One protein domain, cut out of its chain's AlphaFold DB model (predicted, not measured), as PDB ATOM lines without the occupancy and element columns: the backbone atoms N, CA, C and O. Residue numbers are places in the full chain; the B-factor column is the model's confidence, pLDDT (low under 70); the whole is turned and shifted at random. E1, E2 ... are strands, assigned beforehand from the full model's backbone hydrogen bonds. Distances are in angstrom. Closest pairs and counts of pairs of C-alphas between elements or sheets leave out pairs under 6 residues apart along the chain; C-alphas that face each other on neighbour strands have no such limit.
ATOM      1  N   GLN A   3      15.927 -23.224 -38.159       92.88
ATOM      2  CA  GLN A   3      15.325 -22.604 -36.986       92.88
ATOM      3  C   GLN A   3      13.906 -23.140 -36.812       92.88
ATOM      4  O   GLN A   3      13.137 -23.165 -37.768       92.88
ATOM      5  N   VAL A   4      13.559 -23.536 -35.592       94.38
ATOM      6  CA  VAL A   4      12.228 -24.037 -35.233       94.38
ATOM      7  C   VAL A   4      11.602 -23.167 -34.154       94.38
ATOM      8  O   VAL A   4      12.307 -22.524 -33.372       94.38
ATOM      9  N   GLN A   5      10.272 -23.167 -34.095       95.44
ATOM     10  CA  GLN A   5       9.542 -22.662 -32.939       95.44
ATOM     11  C   GLN A   5       9.451 -23.772 -31.893       95.44
ATOM     12  O   GLN A   5       9.150 -24.917 -32.226       95.44
ATOM     13  N   PHE A   6       9.733 -23.454 -30.634       93.56
ATOM     14  CA  PHE A   6       9.729 -24.416 -29.537       93.56
ATOM     15  C   PHE A   6       8.869 -23.901 -28.383       93.56
ATOM     16  O   PHE A   6       9.016 -22.756 -27.951       93.56
ATOM     17  N   LYS A   7       7.975 -24.748 -27.869       91.06
ATOM     18  CA  LYS A   7       7.123 -24.448 -26.713       91.06
ATOM     19  C   LYS A   7       7.722 -25.056 -25.455       91.06
ATOM     20  O   LYS A   7       8.058 -26.237 -25.435       91.06
ATOM     21  N   LEU A   8       7.806 -24.256 -24.399       85.94
ATOM     22  CA  LEU A   8       8.089 -24.709 -23.042       85.94
ATOM     23  C   LEU A   8       6.822 -24.495 -22.221       85.94
ATOM     24  O   LEU A   8       6.309 -23.380 -22.170       85.94
ATOM     25  N   HIS A   9       6.311 -25.558 -21.610       76.25
ATOM     26  CA  HIS A   9       5.174 -25.478 -20.703       76.25
ATOM     27  C   HIS A   9       5.711 -25.259 -19.295       76.25
ATOM     28  O   HIS A   9       6.535 -26.046 -18.816       76.25
ATOM     29  N   ASP A  10       5.268 -24.191 -18.626       68.31
ATOM     30  CA  ASP A  10       5.628 -24.008 -17.227       68.31
ATOM     31  C   ASP A  10       5.129 -25.206 -16.393       68.31
ATOM     32  O   ASP A  10       4.020 -25.724 -16.552       68.31
ATOM     33  N   GLY A  11       5.999 -25.728 -15.530       60.47
ATOM     34  CA  GLY A  11       5.715 -26.920 -14.728       60.47
ATOM     35  C   GLY A  11       4.758 -26.661 -13.559       60.47
ATOM     36  O   GLY A  11       4.780 -27.391 -12.570       60.47
ATOM     37  N   SER A  12       3.955 -25.590 -13.598       61.75
ATOM     38  CA  SER A  12       3.193 -25.120 -12.433       61.75
ATOM     39  C   SER A  12       2.064 -26.072 -12.016       61.75
ATOM     40  O   SER A  12       1.591 -26.014 -10.880       61.75
ATOM     41  N   ARG A  13       1.631 -26.972 -12.915       57.84
ATOM     42  CA  ARG A  13       0.557 -27.958 -12.663       57.84
ATOM     43  C   ARG A  13       0.919 -29.412 -12.994       57.84
ATOM     44  O   ARG A  13       0.179 -30.312 -12.601       57.84
ATOM     45  N   ARG A  14       2.013 -29.654 -13.724       65.44
ATOM     46  CA  ARG A  14       2.563 -30.968 -14.123       65.44
ATOM     47  C   ARG A  14       4.079 -30.849 -14.295       65.44
ATOM     48  O   ARG A  14       4.595 -29.739 -14.279       65.44
ATOM     49  N   ALA A  15       4.785 -31.969 -14.465       64.19
ATOM     50  CA  ALA A  15       6.194 -31.929 -14.857       64.19
ATOM     51  C   ALA A  15       6.371 -31.030 -16.100       64.19
ATOM     52  O   ALA A  15       5.500 -31.073 -16.975       64.19
ATOM     53  N   PRO A  16       7.443 -30.217 -16.172       66.31
ATOM     54  CA  PRO A  16       7.725 -29.414 -17.352       66.31
ATOM     55  C   PRO A  16       7.713 -30.305 -18.591       66.31
ATOM     56  O   PRO A  16       8.388 -31.332 -18.622       66.31
ATOM     57  N   SER A  17       6.938 -29.913 -19.592       76.44
ATOM     58  CA  SER A  17       6.950 -30.533 -20.911       76.44
ATOM     59  C   SER A  17       7.268 -29.468 -21.950       76.44
ATOM     60  O   SER A  17       7.213 -28.265 -21.682       76.44
ATOM     61  N   GLY A  18       7.626 -29.886 -23.153       87.25
ATOM     62  CA  GLY A  18       7.928 -28.965 -24.234       87.25
ATOM     63  C   GLY A  18       8.076 -29.707 -25.541       87.25
ATOM     64  O   GLY A  18       7.921 -30.917 -25.584       87.25
ATOM     65  N   GLY A  19       8.350 -28.992 -26.615       91.88
ATOM     66  CA  GLY A  19       8.592 -29.619 -27.904       91.88
ATOM     67  C   GLY A  19       8.528 -28.623 -29.041       91.88
ATOM     68  O   GLY A  19       8.199 -27.447 -28.859       91.88
ATOM     69  N   ILE A  20       8.847 -29.118 -30.231       93.94
ATOM     70  CA  ILE A  20       8.768 -28.332 -31.456       93.94
ATOM     71  C   ILE A  20       7.295 -28.010 -31.722       93.94
ATOM     72  O   ILE A  20       6.436 -28.891 -31.662       93.94
ATOM     73  N   GLU A  21       7.001 -26.741 -31.988       94.31
ATOM     74  CA  GLU A  21       5.696 -26.309 -32.473       94.31
ATOM     75  C   GLU A  21       5.614 -26.571 -33.978       94.31
ATOM     76  O   GLU A  21       6.476 -26.141 -34.747       94.31
ATOM     77  N   GLY A  22       4.581 -27.292 -34.401       92.81
ATOM     78  CA  GLY A  22       4.410 -27.688 -35.793       92.81
ATOM     79  C   GLY A  22       3.078 -28.387 -36.025       92.81
ATOM     80  O   GLY A  22       2.494 -28.962 -35.109       92.81
ATOM     81  N   LEU A  23       2.579 -28.310 -37.259       91.31
ATOM     82  CA  LEU A  23       1.343 -28.992 -37.642       91.31
ATOM     83  C   LEU A  23       1.526 -30.506 -37.518       91.31
ATOM     84  O   LEU A  23       2.480 -31.058 -38.064       91.31
ATOM     85  N   GLY A  24       0.606 -31.165 -36.811       87.19
ATOM     86  CA  GLY A  24       0.671 -32.609 -36.568       87.19
ATOM     87  C   GLY A  24       1.619 -33.042 -35.441       87.19
ATOM     88  O   GLY A  24       1.672 -34.231 -35.139       87.19
ATOM     89  N   PHE A  25       2.327 -32.114 -34.791       92.50
ATOM     90  CA  PHE A  25       3.094 -32.401 -33.574       92.50
ATOM     91  C   PHE A  25       2.214 -32.251 -32.330       92.50
ATOM     92  O   PHE A  25       1.099 -31.726 -32.380       92.50
ATOM     93  N   ASP A  26       2.725 -32.655 -31.165       90.62
ATOM     94  CA  ASP A  26       1.981 -32.485 -29.917       90.62
ATOM     95  C   ASP A  26       1.784 -31.018 -29.524       90.62
ATOM     96  O   ASP A  26       0.867 -30.711 -28.755       90.62
ATOM     97  N   ASN A  27       2.622 -30.121 -30.042       91.56
ATOM     98  CA  ASN A  27       2.480 -28.675 -29.911       91.56
ATOM     99  C   ASN A  27       1.946 -28.078 -31.223       91.56
ATOM    100  O   ASN A  27       2.607 -27.261 -31.855       91.56
ATOM    101  N   ASP A  28       0.754 -28.500 -31.648       92.00
ATOM    102  CA  ASP A  28       0.096 -27.944 -32.834       92.00
ATOM    103  C   ASP A  28      -0.377 -26.495 -32.572       92.00
ATOM    104  O   ASP A  28      -1.129 -26.263 -31.612       92.00
ATOM    105  N   PRO A  29      -0.001 -25.512 -33.414       91.12
ATOM    106  CA  PRO A  29      -0.395 -24.114 -33.229       91.12
ATOM    107  C   PRO A  29      -1.916 -23.884 -33.323       91.12
ATOM    108  O   PRO A  29      -2.419 -22.901 -32.780       91.12
ATOM    109  N   ASN A  30      -2.675 -24.793 -33.949       92.44
ATOM    110  CA  ASN A  30      -4.139 -24.740 -34.011       92.44
ATOM    111  C   ASN A  30      -4.816 -25.288 -32.743       92.44
ATOM    112  O   ASN A  30      -6.015 -25.079 -32.543       92.44
ATOM    113  N   LYS A  31      -4.077 -26.009 -31.891       88.56
ATOM    114  CA  LYS A  31      -4.565 -26.608 -30.637       88.56
ATOM    115  C   LYS A  31      -3.593 -26.292 -29.482       88.56
ATOM    116  O   LYS A  31      -3.047 -27.214 -28.870       88.56
ATOM    117  N   PRO A  32      -3.356 -25.006 -29.157       84.19
ATOM    118  CA  PRO A  32      -2.310 -24.620 -28.218       84.19
ATOM    119  C   PRO A  32      -2.592 -25.146 -26.804       84.19
ATOM    120  O   PRO A  32      -3.641 -24.878 -26.218       84.19
ATOM    121  N   LYS A  33      -1.621 -25.870 -26.233       81.81
ATOM    122  CA  LYS A  33      -1.677 -26.399 -24.855       81.81
ATOM    123  C   LYS A  33      -1.284 -25.362 -23.787       81.81
ATOM    124  O   LYS A  33      -1.689 -25.501 -22.636       81.81
ATOM    125  N   THR A  34      -0.542 -24.318 -24.169       82.31
ATOM    126  CA  THR A  34      -0.168 -23.172 -23.317       82.31
ATOM    127  C   THR A  34      -0.364 -21.844 -24.056       82.31
ATOM    128  O   THR A  34      -0.368 -21.798 -25.289       82.31
ATOM    129  N   LYS A  35      -0.510 -20.759 -23.286       83.75
ATOM    130  CA  LYS A  35      -0.500 -19.373 -23.776       83.75
ATOM    131  C   LYS A  35       0.912 -18.796 -23.894       83.75
ATOM    132  O   LYS A  35       1.061 -17.737 -24.499       83.75
ATOM    133  N   ASP A  36       1.916 -19.465 -23.333       85.75
ATOM    134  CA  ASP A  36       3.298 -18.993 -23.378       85.75
ATOM    135  C   ASP A  36       3.785 -18.888 -24.829       85.75
ATOM    136  O   ASP A  36       3.461 -19.752 -25.659       85.75
ATOM    137  N   PRO A  37       4.534 -17.830 -25.184       87.25
ATOM    138  CA  PRO A  37       5.049 -17.676 -26.537       87.25
ATOM    139  C   PRO A  37       6.044 -18.795 -26.865       87.25
ATOM    140  O   PRO A  37       6.785 -19.258 -25.998       87.25
ATOM    141  N   ALA A  38       6.070 -19.225 -28.128       91.50
ATOM    142  CA  ALA A  38       7.160 -20.066 -28.601       91.50
ATOM    143  C   ALA A  38       8.469 -19.266 -28.610       91.50
ATOM    144  O   ALA A  38       8.472 -18.052 -28.834       91.50
ATOM    145  N   VAL A  39       9.582 -19.957 -28.386       93.12
ATOM    146  CA  VAL A  39      10.927 -19.407 -28.556       93.12
ATOM    147  C   VAL A  39      11.553 -19.991 -29.812       93.12
ATOM    148  O   VAL A  39      11.369 -21.168 -30.120       93.12
ATOM    149  N   SER A  40      12.299 -19.175 -30.548       95.31
ATOM    150  CA  SER A  40      12.975 -19.642 -31.756       95.31
ATOM    151  C   SER A  40      14.341 -20.237 -31.412       95.31
ATOM    152  O   SER A  40      15.189 -19.553 -30.840       95.31
ATOM    153  N   LEU A  41      14.564 -21.498 -31.783       93.75
ATOM    154  CA  LEU A  41      15.790 -22.250 -31.501       93.75
ATOM    155  C   LEU A  41      16.414 -22.774 -32.793       93.75
ATOM    156  O   LEU A  41      15.702 -23.101 -33.738       93.75
ATOM    157  N   TYR A  42      17.742 -22.885 -32.821       94.44
ATOM    158  CA  TYR A  42      18.443 -23.566 -33.908       94.44
ATOM    159  C   TYR A  42      18.518 -25.064 -33.636       94.44
ATOM    160  O   TYR A  42      18.877 -25.483 -32.535       94.44
TER     161      TYR A  42
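What this domain is: This is residues 3 to 42 of the 163 residues of a protein of Phaeodactylum tricornutum (strain CCAP 1055/1) (UniProt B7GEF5). There is little regular structure: a small three-stranded sheet with E1 in the middle, the loop of residues 9 to 17 reaching to one end, and residues 21 to 38 winding out on one side of the sheet and back to E3. The 40 printed residues hold no named helix and three strands, E1, E2, E3, in sheet order E2 E1 E3, antiparallel. The class is all strand, with 13 residues in named elements, under half; the whole is compact, radius of gyration of the C-alphas 9.7 A, spans 28 by 21 by 14 A.

Where its parts are: Find C-alpha 3 at (15.325, -22.604, -36.986); from there E1, residues 3 to 8, runs 15.9 A. E2 is residues 18 to 20, 7.3 A. E3, residues 39 to 42, runs 10.1 A to C-alpha 42 at (18.443, -23.566, -33.908).

How they stand to each other: Look along E1: residues 3 to 6 pair with E3, antiparallel at 135 degrees, N 4 and O 41 being 2.9 A apart, within hydrogen-bond range. Residues 6 to 8 pair with E2, a hairpin, antiparallel at 159 degrees, N 7 and O 19 within range at 2.9 A. E2 and E3 are apart.

The domain as a whole: The farthest C-alphas, Gln 3 and Arg 13, are 29.0 A apart. The printed part has no cut; the E2 to E3 link is long. Residues 10 to 16 have pLDDT under 70.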